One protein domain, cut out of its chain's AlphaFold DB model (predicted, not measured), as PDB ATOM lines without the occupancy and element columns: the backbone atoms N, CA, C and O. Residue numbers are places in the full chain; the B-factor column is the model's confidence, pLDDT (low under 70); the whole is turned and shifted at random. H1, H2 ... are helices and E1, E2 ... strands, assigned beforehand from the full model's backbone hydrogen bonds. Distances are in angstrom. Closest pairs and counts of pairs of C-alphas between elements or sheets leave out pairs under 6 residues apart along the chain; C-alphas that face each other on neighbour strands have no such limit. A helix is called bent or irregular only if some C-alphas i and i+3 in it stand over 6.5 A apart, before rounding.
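Overview. This is residues 7 to 139 of the 340 residues of an uncharacterized protein of Jimgerdemannia flammicorona (UniProt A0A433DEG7). What does the model look like? A small antiparallel sheet of three strands, in the order E1 E3 E2, has H2 over E1 and H4 over E2 on one face, with no named helix on the other. H5 packs on H2 and meets the last residues of H4, the short H1 packs on H4 nearer its first residue, and H3 is set off beside H2. What is it made of, and how large is it? The 133 printed residues have five named helices and three named strands, H1 H2 E1 H3 H4 E2 E3 H5 along the chain, a mixed class of helices and strands. The whole is compact, with a radius of gyration of the C-alphas of 14.1 A and spans of 43 by 35 by 28 A.

Arrangement. What does the first helix meet? H1, residues 7 to 11, touches the hub H4, residues 83 to 100, which touches H1 with residues 87 to 91 alone; their closest C-alphas, of Cys 8 and Ala 87, are 5.5 A apart. How are the strands paired? E1, residues 44 to 48, is antiparallel to the inner strand E3, residues 112 to 118, with N 45 and O 117 at 2.9 A, within hydrogen-bond range. E3 forms a hairpin with E2, residues 103 to 109, where N 105 and O 116 are 2.8 A apart, within hydrogen-bond range. What is on the sheet? H2, residues 25 to 38, at a height over the sheet of 10.6 A, and H4, at 10.8 A, are on the same face, two layers with helices on one face. E1, H3 at residues 59 to 68, H4 and E2 form a split strand-helix-strand unit, two strands running the same way with E3 between them, its crossover right-handed. Where is the last helix? H5, residues 121 to 138, touches H2, closest at the C-alphas of Cys 33 and Phe 131, 4.8 A, opposite ways at a shallow tilt of 33 degrees, only just short of steep. Every O i to N i+4 pair is within hydrogen-bond range in H1 and H2, against 5 of 6 in H3 and 12 of 14 in both H4 and H5.

Along the chain. Where are the anchors? H1 begins at C-alpha 7, (57.293, 148.296, 38.724), and H5 ends at C-alpha 138, (70.889, 130.145, 31.222). Which elements are long? H4 measures 27.0 A from first to last C-alpha, H5 25.6 A, H2 20.2 A, and E2 and E3 19.6 A each. H5 is irregular: C-alphas 122 and 125 are 7.7 A apart.

Size, cuts and confidence. Which links are long? Those from H1 to H2 and from H3 to H4 are long, and the printed part has no cut. Where is confidence low? The pLDDT is under 70 at residue 8, residues 49 to 86 and residues 109 to 112.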
ATOM      1  N   THR A   7      56.102 149.138  38.901       71.31
ATOM      2  CA  THR A   7      57.293 148.296  38.724       71.31
ATOM      3  C   THR A   7      56.921 146.877  38.290       71.31
ATOM      4  O   THR A   7      57.379 146.416  37.245       71.31
ATOM      5  N   CYS A   8      56.016 146.208  39.011       69.56
ATOM      6  CA  CYS A   8      55.552 144.858  38.679       69.56
ATOM      7  C   CYS A   8      54.890 144.795  37.297       69.56
ATOM      8  O   CYS A   8      55.177 143.895  36.506       69.56
ATOM      9  N   ASN A   9      54.043 145.773  36.969       74.69
ATOM     10  CA  ASN A   9      53.371 145.845  35.670       74.69
ATOM     11  C   ASN A   9      54.333 146.125  34.508       74.69
ATOM     12  O   ASN A   9      54.109 145.656  33.390       74.69
ATOM     13  N   THR A  10      55.420 146.851  34.767       76.56
ATOM     14  CA  THR A  10      56.477 147.093  33.780       76.56
ATOM     15  C   THR A  10      57.324 145.842  33.562       76.56
ATOM     16  O   THR A  10      57.596 145.480  32.418       76.56
ATOM     17  N   LEU A  11      57.718 145.156  34.637       74.75
ATOM     18  CA  LEU A  11      58.565 143.965  34.566       74.75
ATOM     19  C   LEU A  11      57.848 142.769  33.918       74.75
ATOM     20  O   LEU A  11      58.452 142.094  33.089       74.75
ATOM     21  N   LYS A  12      56.554 142.551  34.193       72.12
ATOM     22  CA  LYS A  12      55.759 141.454  33.592       72.12
ATOM     23  C   LYS A  12      55.657 141.511  32.060       72.12
ATOM     24  O   LYS A  12      55.339 140.504  31.438       72.12
ATOM     25  N   LYS A  13      55.903 142.672  31.445       78.50
ATOM     26  CA  LYS A  13      55.868 142.854  29.981       78.50
ATOM     27  C   LYS A  13      57.211 142.566  29.301       78.50
ATOM     28  O   LYS A  13      57.298 142.642  28.077       78.50
ATOM     29  N   ARG A  14      58.266 142.290  30.072       79.50
ATOM     30  CA  ARG A  14      59.627 142.079  29.563       79.50
ATOM     31  C   ARG A  14      59.907 140.600  29.301       79.50
ATOM     32  O   ARG A  14      59.379 139.725  29.977       79.50
ATOM     33  N   LYS A  15      60.795 140.334  28.340       83.56
ATOM     34  CA  LYS A  15      61.413 139.012  28.132       83.56
ATOM     35  C   LYS A  15      62.402 138.696  29.258       83.56
ATOM     36  O   LYS A  15      62.941 139.620  29.867       83.56
ATOM     37  N   LEU A  16      62.725 137.421  29.479       84.25
ATOM     38  CA  LEU A  16      63.661 136.969  30.517       84.25
ATOM     39  C   LEU A  16      65.012 137.693  30.433       84.25
ATOM     40  O   LEU A  16      65.548 138.148  31.445       84.25
ATOM     41  N   ILE A  17      65.537 137.870  29.218       83.50
ATOM     42  CA  ILE A  17      66.813 138.563  28.983       83.50
ATOM     43  C   ILE A  17      66.753 140.081  29.227       83.50
ATOM     44  O   ILE A  17      67.780 140.714  29.417       83.50
ATOM     45  N   GLN A  18      65.556 140.673  29.235       83.12
ATOM     46  CA  GLN A  18      65.335 142.110  29.452       83.12
ATOM     47  C   GLN A  18      65.046 142.457  30.921       83.12
ATOM     48  O   GLN A  18      64.946 143.637  31.282       83.12
ATOM     49  N   LEU A  19      64.835 141.441  31.761       82.12
ATOM     50  CA  LEU A  19      64.715 141.626  33.201       82.12
ATOM     51  C   LEU A  19      66.080 142.021  33.787       82.12
ATOM     52  O   LEU A  19      67.089 141.517  33.289       82.12
ATOM     53  N   PRO A  20      66.118 142.843  34.849       80.00
ATOM     54  CA  PRO A  20      67.346 143.150  35.580       80.00
ATOM     55  C   PRO A  20      68.157 141.897  35.947       80.00
ATOM     56  O   PRO A  20      67.611 140.789  36.056       80.00
ATOM     57  N   ASP A  21      69.463 142.070  36.126       74.56
ATOM     58  CA  ASP A  21      70.321 141.008  36.647       74.56
ATOM     59  C   ASP A  21      70.063 140.818  38.145       74.56
ATOM     60  O   ASP A  21      69.942 141.781  38.896       74.56
ATOM     61  N   HIS A  22      69.946 139.559  38.568       74.50
ATOM     62  CA  HIS A  22      69.671 139.177  39.952       74.50
ATOM     63  C   HIS A  22      70.330 137.822  40.254       74.50
ATOM     64  O   HIS A  22      70.318 136.921  39.410       74.50
ATOM     65  N   SER A  23      70.862 137.655  41.466       70.56
ATOM     66  CA  SER A  23      71.670 136.495  41.884       70.56
ATOM     67  C   SER A  23      70.952 135.142  41.731       70.56
ATOM     68  O   SER A  23      71.553 134.161  41.302       70.56
ATOM     69  N   GLY A  24      69.647 135.092  42.007       73.88
ATOM     70  CA  GLY A  24      68.811 133.887  41.887       73.88
ATOM     71  C   GLY A  24      68.210 133.613  40.501       73.88
ATOM     72  O   GLY A  24      67.613 132.556  40.289       73.88
ATOM     73  N   LYS A  25      68.347 134.534  39.538       79.56
ATOM     74  CA  LYS A  25      67.602 134.499  38.264       79.56
ATOM     75  C   LYS A  25      67.947 133.280  37.406       79.56
ATOM     76  O   LYS A  25      67.052 132.517  37.049       79.56
ATOM     77  N   SER A  26      69.230 133.074  37.104       78.94
ATOM     78  CA  SER A  26      69.680 131.956  36.259       78.94
ATOM     79  C   SER A  26      69.378 130.605  36.902       78.94
ATOM     80  O   SER A  26      68.861 129.708  36.245       78.94
ATOM     81  N   SER A  27      69.635 130.491  38.208       76.50
ATOM     82  CA  SER A  27      69.344 129.291  38.996       76.50
ATOM     83  C   SER A  27      67.864 128.909  38.933       76.50
ATOM     84  O   SER A  27      67.535 127.763  38.633       76.50
ATOM     85  N   LEU A  28      66.965 129.873  39.161       81.81
ATOM     86  CA  LEU A  28      65.525 129.639  39.092       81.81
ATOM     87  C   LEU A  28      65.094 129.196  37.689       81.81
ATOM     88  O   LEU A  28      64.362 128.220  37.554       81.81
ATOM     89  N   ILE A  29      65.564 129.873  36.637       85.81
ATOM     90  CA  ILE A  29      65.211 129.525  35.251       85.81
ATOM     91  C   ILE A  29      65.660 128.098  34.915       85.81
ATOM     92  O   ILE A  29      64.888 127.344  34.319       85.81
ATOM     93  N   LEU A  30      66.868 127.704  35.326       81.81
ATOM     94  CA  LEU A  30      67.377 126.347  35.124       81.81
ATOM     95  C   LEU A  30      66.515 125.301  35.831       81.81
ATOM     96  O   LEU A  30      66.118 124.323  35.203       81.81
ATOM     97  N   GLN A  31      66.160 125.535  37.094       80.81
ATOM     98  CA  GLN A  31      65.281 124.635  37.842       80.81
ATOM     99  C   GLN A  31      63.908 124.495  37.186       80.81
ATOM    100  O   GLN A  31      63.401 123.384  37.047       80.81
ATOM    101  N   LEU A  32      63.307 125.602  36.745       88.69
ATOM    102  CA  LEU A  32      62.022 125.571  36.045       88.69
ATOM    103  C   LEU A  32      62.111 124.776  34.737       88.69
ATOM    104  O   LEU A  32      61.199 124.014  34.425       88.69
ATOM    105  N   CYS A  33      63.216 124.903  33.992       89.88
ATOM    106  CA  CYS A  33      63.455 124.086  32.801       89.88
ATOM    107  C   CYS A  33      63.579 122.601  33.153       89.88
ATOM    108  O   CYS A  33      62.961 121.777  32.488       89.88
ATOM    109  N   GLN A  34      64.340 122.256  34.196       86.19
ATOM    110  CA  GLN A  34      64.516 120.871  34.636       86.19
ATOM    111  C   GLN A  34      63.183 120.244  35.077       86.19
ATOM    112  O   GLN A  34      62.859 119.133  34.660       86.19
ATOM    113  N   LEU A  35      62.384 120.967  35.872       87.38
ATOM    114  CA  LEU A  35      61.042 120.541  36.287       87.38
ATOM    115  C   LEU A  35      60.117 120.355  35.080       87.38
ATOM    116  O   LEU A  35      59.437 119.336  34.969       87.38
ATOM    117  N   GLY A  36      60.138 121.314  34.153       90.69
ATOM    118  CA  GLY A  36      59.387 121.251  32.907       90.69
ATOM    119  C   GLY A  36      59.754 120.034  32.064       90.69
ATOM    120  O   GLY A  36      58.866 119.296  31.647       90.69
ATOM    121  N   LEU A  37      61.051 119.777  31.868       90.44
ATOM    122  CA  LEU A  37      61.579 118.648  31.093       90.44
ATOM    123  C   LEU A  37      61.286 117.286  31.725       90.44
ATOM    124  O   LEU A  37      61.144 116.286  31.019       90.44
ATOM    125  N   ALA A  38      61.184 117.229  33.047       87.12
ATOM    126  CA  ALA A  38      60.882 116.000  33.760       87.12
ATOM    127  C   ALA A  38      59.371 115.692  33.832       87.12
ATOM    128  O   ALA A  38      58.994 114.590  34.231       87.12
ATOM    129  N   ALA A  39      58.516 116.641  33.438       87.69
ATOM    130  CA  ALA A  39      57.060 116.524  33.479       87.69
ATOM    131  C   ALA A  39      56.382 116.777  32.119       87.69
ATOM    132  O   ALA A  39      55.170 116.999  32.072       87.69
ATOM    133  N   VAL A  40      57.132 116.742  31.010       89.00
ATOM    134  CA  VAL A  40      56.637 117.091  29.662       89.00
ATOM    135  C   VAL A  40      55.424 116.245  29.269       89.00
ATOM    136  O   VAL A  40      54.449 116.758  28.706       89.00
ATOM    137  N   ASP A  41      55.472 114.954  29.604       87.38
ATOM    138  CA  ASP A  41      54.416 113.973  29.344       87.38
ATOM    139  C   ASP A  41      53.200 114.090  30.274       87.38
ATOM    140  O   ASP A  41      52.131 113.589  29.938       87.38
ATOM    141  N   ARG A  42      53.337 114.769  31.417       88.62
ATOM    142  CA  ARG A  42      52.226 115.077  32.334       88.62
ATOM    143  C   ARG A  42      51.485 116.346  31.945       88.62
ATOM    144  O   ARG A  42      50.388 116.580  32.435       88.62
ATOM    145  N   HIS A  43      52.087 117.153  31.077       90.88
ATOM    146  CA  HIS A  43      51.534 118.404  30.556       90.88
ATOM    147  C   HIS A  43      51.386 119.537  31.580       90.88
ATOM    148  O   HIS A  43      50.841 120.596  31.267       90.88
ATOM    149  N   PHE A  44      51.902 119.330  32.790       91.38
ATOM    150  CA  PHE A  44      52.024 120.354  33.810       91.38
ATOM    151  C   PHE A  44      53.123 120.006  34.815       91.38
ATOM    152  O   PHE A  44      53.466 118.837  35.006       91.38
ATOM    153  N   PHE A  45      53.618 121.015  35.525       88.50
ATOM    154  CA  PHE A  45      54.359 120.827  36.769       88.50
ATOM    155  C   PHE A  45      54.001 121.907  37.783       88.50
ATOM    156  O   PHE A  45      53.634 123.026  37.423       88.50
ATOM    157  N   ASN A  46      54.145 121.553  39.058       83.56
ATOM    158  CA  ASN A  46      53.895 122.442  40.183       83.56
ATOM    159  C   ASN A  46      55.198 122.673  40.939       83.56
ATOM    160  O   ASN A  46      55.986 121.740  41.112       83.56
ATOM    161  N   PHE A  47      55.385 123.879  41.458       76.88
ATOM    162  CA  PHE A  47      56.405 124.138  42.462       76.88
ATOM    163  C   PHE A  47      55.876 125.103  43.528       76.88
ATOM    164  O   PHE A  47      55.098 126.018  43.253       76.88
ATOM    165  N   SER A  48      56.281 124.851  44.768       70.12
ATOM    166  CA  SER A  48      55.936 125.641  45.949       70.12
ATOM    167  C   SER A  48      57.215 126.239  46.506       70.12
ATOM    168  O   SER A  48      58.134 125.534  46.924       70.12
ATOM    169  N   THR A  49      57.313 127.560  46.454       64.62
ATOM    170  CA  THR A  49      58.457 128.300  46.981       64.62
ATOM    171  C   THR A  49      57.991 129.679  47.398       64.62
ATOM    172  O   THR A  49      57.263 130.350  46.665       64.62
ATOM    173  N   ARG A  50      58.404 130.102  48.593       62.12
ATOM    174  CA  ARG A  50      58.165 131.472  49.043       62.12
ATOM    175  C   ARG A  50      59.059 132.411  48.226       62.12
ATOM    176  O   ARG A  50      60.228 132.076  48.047       62.12
ATOM    177  N   PRO A  51      58.575 133.586  47.783       59.50
ATOM    178  CA  PRO A  51      59.422 134.590  47.135       59.50
ATOM    179  C   PRO A  51      60.671 134.945  47.956       59.50
ATOM    180  O   PRO A  51      61.728 135.186  47.391       59.50
ATOM    181  N   SER A  52      60.596 134.857  49.290       57.94
ATOM    182  CA  SER A  52      61.744 135.003  50.199       57.94
ATOM    183  C   SER A  52      62.877 133.984  49.976       57.94
ATOM    184  O   SER A  52      63.978 134.160  50.478       57.94
ATOM    185  N   ASN A  53      62.636 132.897  49.244       62.81
ATOM    186  CA  ASN A  53      63.652 131.890  48.934       62.81
ATOM    187  C   ASN A  53      64.293 132.134  47.558       62.81
ATOM    188  O   ASN A  53      65.150 131.360  47.142       62.81
ATOM    189  N   PHE A  54      63.888 133.188  46.840       62.50
ATOM    190  CA  PHE A  54      64.364 133.503  45.492       62.50
ATOM    191  C   PHE A  54      65.885 133.731  45.429       62.50
ATOM    192  O   PHE A  54      66.509 133.421  44.417       62.50
ATOM    193  N   ALA A  55      66.492 134.199  46.523       55.94
ATOM    194  CA  ALA A  55      67.941 134.367  46.659       55.94
ATOM    195  C   ALA A  55      68.671 133.125  47.224       55.94
ATOM    196  O   ALA A  55      69.888 133.162  47.406       55.94
ATOM    197  N   MET A  56      67.964 132.027  47.527       52.22
ATOM    198  CA  MET A  56      68.567 130.826  48.120       52.22
ATOM    199  C   MET A  56      69.129 129.853  47.071       52.22
ATOM    200  O   MET A  56      68.695 129.796  45.923       52.22
ATOM    201  N   SER A  57      70.126 129.074  47.499       48.00
ATOM    202  CA  SER A  57      70.945 128.203  46.649       48.00
ATOM    203  C   SER A  57      70.144 127.153  45.842       48.00
ATOM    204  O   SER A  57      69.249 126.507  46.399       48.00
ATOM    205  N   PRO A  58      70.523 126.891  44.567       48.06
ATOM    206  CA  PRO A  58      69.864 125.948  43.657       48.06
ATOM    207  C   PRO A  58      69.687 124.508  44.166       48.06
ATOM    208  O   PRO A  58      68.858 123.756  43.655       48.06
ATOM    209  N   MET A  59      70.495 124.091  45.137       47.81
ATOM    210  CA  MET A  59      70.633 122.687  45.534       47.81
ATOM    211  C   MET A  59      69.442 122.144  46.342       47.81
ATOM    212  O   MET A  59      69.216 120.935  46.339       47.81
ATOM    213  N   GLY A  60      68.695 123.005  47.044       46.56
ATOM    214  CA  GLY A  60      67.618 122.572  47.947       46.56
ATOM    215  C   GLY A  60      66.360 122.108  47.209       46.56
ATOM    216  O   GLY A  60      65.890 120.995  47.404       46.56
ATOM    217  N   VAL A  61      65.854 122.933  46.289       48.84
ATOM    218  CA  VAL A  61      64.553 122.712  45.624       48.84
ATOM    219  C   VAL A  61      64.575 121.503  44.678       48.84
ATOM    220  O   VAL A  61      63.601 120.754  44.599       48.84
ATOM    221  N   TYR A  62      65.692 121.285  43.977       43.25
ATOM    222  CA  TYR A  62      65.817 120.208  42.990       43.25
ATOM    223  C   TYR A  62      65.953 118.819  43.638       43.25
ATOM    224  O   TYR A  62      65.353 117.849  43.169       43.25
ATOM    225  N   ARG A  63      66.681 118.721  44.762       44.62
ATOM    226  CA  ARG A  63      66.872 117.460  45.495       44.62
ATOM    227  C   ARG A  63      65.559 116.933  46.080       44.62
ATOM    228  O   ARG A  63      65.295 115.736  45.981       44.62
ATOM    229  N   ASP A  64      64.732 117.813  46.639       45.00
ATOM    230  CA  ASP A  64      63.479 117.417  47.289       45.00
ATOM    231  C   ASP A  64      62.408 116.986  46.274       45.00
ATOM    232  O   ASP A  64      61.695 116.003  46.504       45.00
ATOM    233  N   TRP A  65      62.374 117.621  45.094       43.88
ATOM    234  CA  TRP A  65      61.500 117.195  43.998       43.88
ATOM    235  C   TRP A  65      61.887 115.823  43.432       43.88
ATOM    236  O   TRP A  65      61.015 114.965  43.286       43.88
ATOM    237  N   LEU A  66      63.177 115.580  43.165       46.03
ATOM    238  CA  LEU A  66      63.649 114.291  42.639       46.03
ATOM    239  C   LEU A  66      63.355 113.119  43.587       46.03
ATOM    240  O   LEU A  66      63.069 112.018  43.124       46.03
ATOM    241  N   MET A  67      63.407 113.348  44.902       40.19
ATOM    242  CA  MET A  67      63.219 112.293  45.903       40.19
ATOM    243  C   MET A  67      61.751 112.021  46.250       40.19
ATOM    244  O   MET A  67      61.423 110.906  46.651       40.19
ATOM    245  N   THR A  68      60.862 113.013  46.136       43.28
ATOM    246  CA  THR A  68      59.486 112.905  46.664       43.28
ATOM    247  C   THR A  68      58.386 113.202  45.642       43.28
ATOM    248  O   THR A  68      57.202 113.044  45.944       43.28
ATOM    249  N   GLY A  69      58.741 113.655  44.434       41.97
ATOM    250  CA  GLY A  69      57.783 114.162  43.447       41.97
ATOM    251  C   GLY A  69      57.065 115.445  43.889       41.97
ATOM    252  O   GLY A  69      56.110 115.866  43.235       41.97
ATOM    253  N   ARG A  70      57.498 116.061  44.999       38.72
ATOM    254  CA  ARG A  70      56.968 117.301  45.570       38.72
ATOM    255  C   ARG A  70      58.133 118.236  45.900       38.72
ATOM    256  O   ARG A  70      59.121 117.823  46.489       38.72
ATOM    257  N   ALA A  71      58.028 119.506  45.525       46.50
ATOM    258  CA  ALA A  71      59.002 120.512  45.937       46.50
ATOM    259  C   ALA A  71      58.633 121.024  47.342       46.50
ATOM    260  O   ALA A  71      57.820 121.936  47.466       46.50
ATOM    261  N   TYR A  72      59.202 120.444  48.400       42.62
ATOM    262  CA  TYR A  72      59.152 121.026  49.745       42.62
ATOM    263  C   TYR A  72      60.528 121.581  50.088       42.62
ATOM    264  O   TYR A  72      61.462 120.809  50.196       42.62
ATOM    265  N   SER A  73      60.647 122.889  50.314       42.97
ATOM    266  CA  SER A  73      61.782 123.444  51.056       42.97
ATOM    267  C   SER A  73      61.249 124.090  52.330       42.97
ATOM    268  O   SER A  73      60.503 125.067  52.273       42.97
ATOM    269  N   THR A  74      61.598 123.507  53.480       38.00
ATOM    270  CA  THR A  74      61.240 123.974  54.832       38.00
ATOM    271  C   THR A  74      62.381 124.729  55.518       38.00
ATOM    272  O   THR A  74      62.305 125.014  56.714       38.00
ATOM    273  N   GLN A  75      63.450 125.083  54.796       40.16
ATOM    274  CA  GLN A  75      64.512 125.898  55.383       40.16
ATOM    275  C   GLN A  75      64.020 127.331  55.585       40.16
ATOM    276  O   GLN A  75      63.557 127.978  54.648       40.16
ATOM    277  N   LYS A  76      64.107 127.810  56.831       34.59
ATOM    278  CA  LYS A  76      63.763 129.179  57.218       34.59
ATOM    279  C   LYS A  76      64.771 130.134  56.548       34.59
ATOM    280  O   LYS A  76      65.957 130.046  56.871       34.59
ATOM    281  N   PRO A  77      64.347 130.979  55.594       41.50
ATOM    282  CA  PRO A  77      65.243 131.879  54.874       41.50
ATOM    283  C   PRO A  77      65.695 133.050  55.768       41.50
ATOM    284  O   PRO A  77      65.034 133.336  56.773       41.50
ATOM    285  N   PRO A  78      66.780 133.756  55.401       38.69
ATOM    286  CA  PRO A  78      67.048 135.095  55.918       38.69
ATOM    287  C   PRO A  78      65.883 136.032  55.562       38.69
ATOM    288  O   PRO A  78      65.286 135.909  54.490       38.69
ATOM    289  N   GLU A  79      65.550 136.961  56.453       39.50
ATOM    290  CA  GLU A  79      64.529 137.983  56.202       39.50
ATOM    291  C   GLU A  79      64.979 138.898  55.051       39.50
ATOM    292  O   GLU A  79      66.019 139.551  55.127       39.50
ATOM    293  N   LEU A  80      64.215 138.906  53.955       41.66
ATOM    294  CA  LEU A  80      64.416 139.798  52.812       41.66
ATOM    295  C   LEU A  80      63.668 141.107  53.065       41.66
ATOM    296  O   LEU A  80      62.442 141.107  53.175       41.66
ATOM    297  N   HIS A  81      64.415 142.209  53.138       39.81
ATOM    298  CA  HIS A  81      63.879 143.550  53.376       39.81
ATOM    299  C   HIS A  81      63.833 144.454  52.131       39.81
ATOM    300  O   HIS A  81      63.342 145.574  52.242       39.81
ATOM    301  N   ASP A  82      64.243 143.986  50.946       49.31
ATOM    302  CA  ASP A  82      64.261 144.830  49.746       49.31
ATOM    303  C   ASP A  82      63.026 144.628  48.851       49.31
ATOM    304  O   ASP A  82      62.700 143.529  48.391       49.31
ATOM    305  N   HIS A  83      62.315 145.728  48.590       50.66
ATOM    306  CA  HIS A  83      61.088 145.771  47.788       50.66
ATOM    307  C   HIS A  83      61.278 145.334  46.320       50.66
ATOM    308  O   HIS A  83      60.310 144.893  45.692       50.66
ATOM    309  N   ASP A  84      62.498 145.415  45.781       53.84
ATOM    310  CA  ASP A  84      62.809 145.070  44.386       53.84
ATOM    311  C   ASP A  84      62.866 143.550  44.141       53.84
ATOM    312  O   ASP A  84      62.365 143.064  43.120       53.84
ATOM    313  N   ASP A  85      63.349 142.767  45.111       58.62
ATOM    314  CA  ASP A  85      63.449 141.304  44.993       58.62
ATOM    315  C   ASP A  85      62.064 140.633  44.978       58.62
ATOM    316  O   ASP A  85      61.831 139.645  44.272       58.62
ATOM    317  N   SER A  86      61.102 141.237  45.684       65.12
ATOM    318  CA  SER A  86      59.696 140.810  45.712       65.12
ATOM    319  C   SER A  86      59.001 140.953  44.349       65.12
ATOM    320  O   SER A  86      58.158 140.129  43.991       65.12
ATOM    321  N   ALA A  87      59.374 141.959  43.547       73.56
ATOM    322  CA  ALA A  87      58.819 142.177  42.208       73.56
ATOM    323  C   ALA A  87      59.504 141.319  41.128       73.56
ATOM    324  O   ALA A  87      58.867 140.919  40.147       73.56
ATOM    325  N   MET A  88      60.792 141.009  41.309       77.44
ATOM    326  CA  MET A  88      61.594 140.244  40.352       77.44
ATOM    327  C   MET A  88      61.165 138.782  40.236       77.44
ATOM    328  O   MET A  88      61.026 138.274  39.121       77.44
ATOM    329  N   PHE A  89      60.905 138.114  41.361       82.69
ATOM    330  CA  PHE A  89      60.466 136.718  41.373       82.69
ATOM    331  C   PHE A  89      59.218 136.465  40.497       82.69
ATOM    332  O   PHE A  89      59.314 135.691  39.540       82.69
ATOM    333  N   PRO A  90      58.066 137.134  40.716       82.12
ATOM    334  CA  PRO A  90      56.887 136.928  39.880       82.12
ATOM    335  C   PRO A  90      57.118 137.369  38.430       82.12
ATOM    336  O   PRO A  90      56.586 136.733  37.522       82.12
ATOM    337  N   ALA A  91      57.917 138.413  38.180       85.12
ATOM    338  CA  ALA A  91      58.245 138.828  36.817       85.12
ATOM    339  C   ALA A  91      58.998 137.737  36.040       85.12
ATOM    340  O   ALA A  91      58.689 137.507  34.871       85.12
ATOM    341  N   ILE A  92      59.925 137.022  36.687       87.88
ATOM    342  CA  ILE A  92      60.627 135.883  36.078       87.88
ATOM    343  C   ILE A  92      59.648 134.759  35.747       87.88
ATOM    344  O   ILE A  92      59.710 134.229  34.643       87.88
ATOM    345  N   LEU A  93      58.720 134.420  36.648       89.38
ATOM    346  CA  LEU A  93      57.741 133.355  36.394       89.38
ATOM    347  C   LEU A  93      56.813 133.684  35.217       89.38
ATOM    348  O   LEU A  93      56.545 132.816  34.386       89.38
ATOM    349  N   TRP A  94      56.361 134.937  35.115       88.56
ATOM    350  CA  TRP A  94      55.544 135.412  33.993       88.56
ATOM    351  C   TRP A  94      56.321 135.456  32.676       88.56
ATOM    352  O   TRP A  94      55.825 135.001  31.647       88.56
ATOM    353  N   ALA A  95      57.553 135.967  32.688       87.88
ATOM    354  CA  ALA A  95      58.396 135.972  31.498       87.88
ATOM    355  C   ALA A  95      58.729 134.539  31.047       87.88
ATOM    356  O   ALA A  95      58.685 134.236  29.856       87.88
ATOM    357  N   PHE A  96      58.987 133.633  31.994       91.38
ATOM    358  CA  PHE A  96      59.226 132.220  31.725       91.38
ATOM    359  C   PHE A  96      57.994 131.536  31.128       91.38
ATOM    360  O   PHE A  96      58.125 130.837  30.123       91.38
ATOM    361  N   SER A  97      56.798 131.749  31.689       91.75
ATOM    362  CA  SER A  97      55.557 131.167  31.155       91.75
ATOM    363  C   SER A  97      55.301 131.629  29.719       91.75
ATOM    364  O   SER A  97      55.028 130.809  28.841       91.75
ATOM    365  N   PHE A  98      55.511 132.919  29.450       88.31
ATOM    366  CA  PHE A  98      55.379 133.493  28.117       88.31
ATOM    367  C   PHE A  98      56.387 132.899  27.122       88.31
ATOM    368  O   PHE A  98      56.006 132.455  26.039       88.31
ATOM    369  N   GLU A  99      57.674 132.839  27.477       89.25
ATOM    370  CA  GLU A  99      58.716 132.322  26.579       89.25
ATOM    371  C   GLU A  99      58.592 130.819  26.315       89.25
ATOM    372  O   GLU A  99      58.919 130.353  25.219       89.25
ATOM    373  N   THR A 100      58.075 130.066  27.284       88.38
ATOM    374  CA  THR A 100      57.860 128.617  27.169       88.38
ATOM    375  C   THR A 100      56.509 128.255  26.565       88.38
ATOM    376  O   THR A 100      56.310 127.101  26.195       88.38
ATOM    377  N   ASN A 101      55.629 129.240  26.353       90.56
ATOM    378  CA  ASN A 101      54.250 129.046  25.907       90.56
ATOM    379  C   ASN A 101      53.441 128.149  26.867       90.56
ATOM    380  O   ASN A 101      52.614 127.336  26.448       90.56
ATOM    381  N   CYS A 102      53.707 128.306  28.161       92.44
ATOM    382  CA  CYS A 102      52.985 127.666  29.248       92.44
ATOM    383  C   CYS A 102      51.973 128.650  29.840       92.44
ATOM    384  O   CYS A 102      52.235 129.845  29.966       92.44
ATOM    385  N   GLN A 103      50.829 128.141  30.275       93.62
ATOM    386  CA  GLN A 103      49.927 128.886  31.140       93.62
ATOM    387  C   GLN A 103      50.422 128.775  32.583       93.62
ATOM    388  O   GLN A 103      50.687 127.675  33.060       93.62
ATOM    389  N   LEU A 104      50.534 129.915  33.264       92.12
ATOM    390  CA  LEU A 104      50.876 129.990  34.682       92.12
ATOM    391  C   LEU A 104      49.600 130.177  35.506       92.12
ATOM    392  O   LEU A 104      48.889 131.166  35.334       92.12
ATOM    393  N   LEU A 105      49.331 129.233  36.401       90.19
ATOM    394  CA  LEU A 105      48.299 129.319  37.427       90.19
ATOM    395  C   LEU A 105      48.969 129.544  38.784       90.19
ATOM    396  O   LEU A 105      49.985 128.920  39.094       90.19
ATOM    397  N   VAL A 106      48.410 130.452  39.578       86.94
ATOM    398  CA  VAL A 106      48.930 130.814  40.900       86.94
ATOM    399  C   VAL A 106      47.821 130.614  41.916       86.94
ATOM    400  O   VAL A 106      46.754 131.209  41.770       86.94
ATOM    401  N   SER A 107      48.088 129.808  42.940       82.44
ATOM    402  CA  SER A 107      47.146 129.551  44.031       82.44
ATOM    403  C   SER A 107      47.798 129.887  45.368       82.44
ATOM    404  O   SER A 107      48.911 129.433  45.655       82.44
ATOM    405  N   ASP A 108      47.101 130.677  46.180       78.81
ATOM    406  CA  ASP A 108      47.509 131.045  47.535       78.81
ATOM    407  C   ASP A 108      46.996 129.981  48.538       78.81
ATOM    408  O   ASP A 108      45.842 129.558  48.457       78.81
ATOM    409  N   SER A 109      47.838 129.533  49.476       67.25
ATOM    410  CA  SER A 109      47.457 128.672  50.608       67.25
ATOM    411  C   SER A 109      48.082 129.164  51.919       67.25
ATOM    412  O   SER A 109      48.998 129.989  51.904       67.25
ATOM    413  N   GLU A 110      47.615 128.644  53.061       62.06
ATOM    414  CA  GLU A 110      48.184 128.956  54.387       62.06
ATOM    415  C   GLU A 110      49.678 128.590  54.496       62.06
ATOM    416  O   GLU A 110      50.432 129.222  55.235       62.06
ATOM    417  N   GLU A 111      50.135 127.603  53.719       61.88
ATOM    418  CA  GLU A 111      51.527 127.136  53.711       61.88
ATOM    419  C   GLU A 111      52.434 127.967  52.779       61.88
ATOM    420  O   GLU A 111      53.661 128.007  52.960       61.88
ATOM    421  N   GLY A 112      51.846 128.681  51.811       67.56
ATOM    422  CA  GLY A 112      52.538 129.561  50.871       67.56
ATOM    423  C   GLY A 112      51.868 129.644  49.496       67.56
ATOM    424  O   GLY A 112      50.754 129.179  49.281       67.56
ATOM    425  N   GLN A 113      52.569 130.244  48.533       75.88
ATOM    426  CA  GLN A 113      52.130 130.277  47.137       75.88
ATOM    427  C   GLN A 113      52.557 129.016  46.392       75.88
ATOM    428  O   GLN A 113      53.710 128.583  46.472       75.88
ATOM    429  N   SER A 114      51.621 128.467  45.624       80.75
ATOM    430  CA  SER A 114      51.870 127.395  44.669       80.75
ATOM    431  C   SER A 114      51.733 127.924  43.246       80.75
ATOM    432  O   SER A 114      50.838 128.711  42.933       80.75
ATOM    433  N   TYR A 115      52.653 127.490  42.396       85.88
ATOM    434  CA  TYR A 115      52.748 127.909  41.009       85.88
ATOM    435  C   TYR A 115      52.682 126.676  40.123       85.88
ATOM    436  O   TYR A 115      53.466 125.738  40.295       85.88
ATOM    437  N   GLN A 116      51.759 126.685  39.173       89.44
ATOM    438  CA  GLN A 116      51.554 125.600  38.229       89.44
ATOM    439  C   GLN A 116      51.770 126.110  36.810       89.44
ATOM    440  O   GLN A 116      51.101 127.041  36.366       89.44
ATOM    441  N   PHE A 117      52.686 125.474  36.086       93.00
ATOM    442  CA  PHE A 117      52.837 125.663  34.648       93.00
ATOM    443  C   PHE A 117      52.125 124.527  33.936       93.00
ATOM    444  O   PHE A 117      52.400 123.368  34.233       93.00
ATOM    445  N   GLN A 118      51.247 124.850  32.992       94.62
ATOM    446  CA  GLN A 118      50.506 123.866  32.203       94.62
ATOM    447  C   GLN A 118      50.560 124.189  30.711       94.62
ATOM    448  O   GLN A 118      50.604 125.354  30.311       94.62
ATOM    449  N   TRP A 119      50.533 123.162  29.870       95.31
ATOM    450  CA  TRP A 119      50.477 123.294  28.416       95.31
ATOM    451  C   TRP A 119      49.540 122.249  27.814       95.31
ATOM    452  O   TRP A 119      49.134 121.288  28.460       95.31
ATOM    453  N   ARG A 120      49.160 122.449  26.549       93.06
ATOM    454  CA  ARG A 120      48.342 121.471  25.821       93.06
ATOM    455  C   ARG A 120      49.182 120.238  25.465       93.06
ATOM    456  O   ARG A 120      50.341 120.428  25.092       93.06
ATOM    457  N   PRO A 121      48.609 119.020  25.480       91.31
ATOM    458  CA  PRO A 121      49.316 117.801  25.083       91.31
ATOM    459  C   PRO A 121      50.023 117.917  23.726       91.31
ATOM    460  O   PRO A 121      51.207 117.601  23.617       91.31
ATOM    461  N   ASP A 122      49.351 118.498  22.727       92.31
ATOM    462  CA  ASP A 122      49.889 118.687  21.369       92.31
ATOM    463  C   ASP A 122      51.118 119.613  21.316       92.31
ATOM    464  O   ASP A 122      51.894 119.590  20.362       92.31
ATOM    465  N   ASN A 123      51.331 120.424  22.357       91.19
ATOM    466  CA  ASN A 123      52.459 121.344  22.454       91.19
ATOM    467  C   ASN A 123      53.669 120.741  23.178       91.19
ATOM    468  O   ASN A 123      54.688 121.425  23.274       91.19
ATOM    469  N   ALA A 124      53.591 119.502  23.677       90.44
ATOM    470  CA  ALA A 124      54.617 118.886  24.520       90.44
ATOM    471  C   ALA A 124      56.036 119.008  23.934       90.44
ATOM    472  O   ALA A 124      56.930 119.520  24.602       90.44
ATOM    473  N   GLU A 125      56.238 118.636  22.665       91.38
ATOM    474  CA  GLU A 125      57.551 118.745  22.009       91.38
ATOM    475  C   GLU A 125      58.024 120.199  21.842       91.38
ATOM    476  O   GLU A 125      59.200 120.510  22.034       91.38
ATOM    477  N   SER A 126      57.111 121.110  21.495       90.25
ATOM    478  CA  SER A 126      57.422 122.536  21.319       90.25
ATOM    479  C   SER A 126      57.848 123.180  22.642       90.25
ATOM    480  O   SER A 126      58.835 123.919  22.693       90.25
ATOM    481  N   VAL A 127      57.136 122.853  23.721       91.31
ATOM    482  CA  VAL A 127      57.408 123.323  25.083       91.31
ATOM    483  C   VAL A 127      58.723 122.742  25.604       91.31
ATOM    484  O   VAL A 127      59.575 123.505  26.057       91.31
ATOM    485  N   ALA A 128      58.962 121.434  25.445       91.25
ATOM    486  CA  ALA A 128      60.252 120.827  25.788       91.25
ATOM    487  C   ALA A 128      61.412 121.482  25.025       91.25
ATOM    488  O   ALA A 128      62.466 121.743  25.602       91.25
ATOM    489  N   GLY A 129      61.210 121.807  23.743       90.31
ATOM    490  CA  GLY A 129      62.208 122.514  22.943       90.31
ATOM    491  C   GLY A 129      62.559 123.872  23.531       90.31
ATOM    492  O   GLY A 129      63.734 124.216  23.620       90.31
ATOM    493  N   ARG A 130      61.556 124.621  23.995       90.94
ATOM    494  CA  ARG A 130      61.758 125.913  24.664       90.94
ATOM    495  C   ARG A 130      62.474 125.752  26.003       90.94
ATOM    496  O   ARG A 130      63.397 126.518  26.260       90.94
ATOM    497  N   PHE A 131      62.127 124.745  26.808       91.50
ATOM    498  CA  PHE A 131      62.859 124.451  28.045       91.50
ATOM    499  C   PHE A 131      64.330 124.121  27.779       91.50
ATOM    500  O   PHE A 131      65.188 124.660  28.463       91.50
ATOM    501  N   LEU A 132      64.653 123.305  26.768       87.88
ATOM    502  CA  LEU A 132      66.049 122.995  26.428       87.88
ATOM    503  C   LEU A 132      66.826 124.218  25.942       87.88
ATOM    504  O   LEU A 132      67.971 124.416  26.340       87.88
ATOM    505  N   VAL A 133      66.205 125.053  25.104       84.06
ATOM    506  CA  VAL A 133      66.812 126.310  24.640       84.06
ATOM    507  C   VAL A 133      67.114 127.217  25.831       84.06
ATOM    508  O   VAL A 133      68.223 127.736  25.943       84.06
ATOM    509  N   LEU A 134      66.143 127.405  26.726       85.25
ATOM    510  CA  LEU A 134      66.321 128.236  27.912       85.25
ATOM    511  C   LEU A 134      67.366 127.642  28.853       85.25
ATOM    512  O   LEU A 134      68.258 128.369  29.280       85.25
ATOM    513  N   ALA A 135      67.333 126.336  29.109       83.38
ATOM    514  CA  ALA A 135      68.348 125.674  29.916       83.38
ATOM    515  C   ALA A 135      69.752 125.934  29.356       83.38
ATOM    516  O   ALA A 135      70.636 126.364  30.087       83.38
ATOM    517  N   TYR A 136      69.936 125.783  28.043       79.38
ATOM    518  CA  TYR A 136      71.210 126.049  27.377       79.38
ATOM    519  C   TYR A 136      71.665 127.513  27.502       79.38
ATOM    520  O   TYR A 136      72.831 127.778  27.800       79.38
ATOM    521  N   LEU A 137      70.758 128.475  27.300       77.56
ATOM    522  CA  LEU A 137      71.078 129.905  27.395       77.56
ATOM    523  C   LEU A 137      71.441 130.332  28.823       77.56
ATOM    524  O   LEU A 137      72.319 131.174  29.007       77.56
ATOM    525  N   TRP A 138      70.780 129.746  29.820       77.81
ATOM    526  CA  TRP A 138      70.889 130.145  31.222       77.81
ATOM    527  C   TRP A 138      71.829 129.255  32.051       77.81
ATOM    528  O   TRP A 138      72.039 129.535  33.226       77.81
ATOM    529  N   ALA A 139      72.469 128.244  31.447       71.19
ATOM    530  CA  ALA A 139      73.399 127.312  32.106       71.19
ATOM    531  C   ALA A 139      74.746 127.925  32.564       71.19
ATOM    532  O   ALA A 139      75.615 127.206  33.058       71.19
TER     533      ALA A 139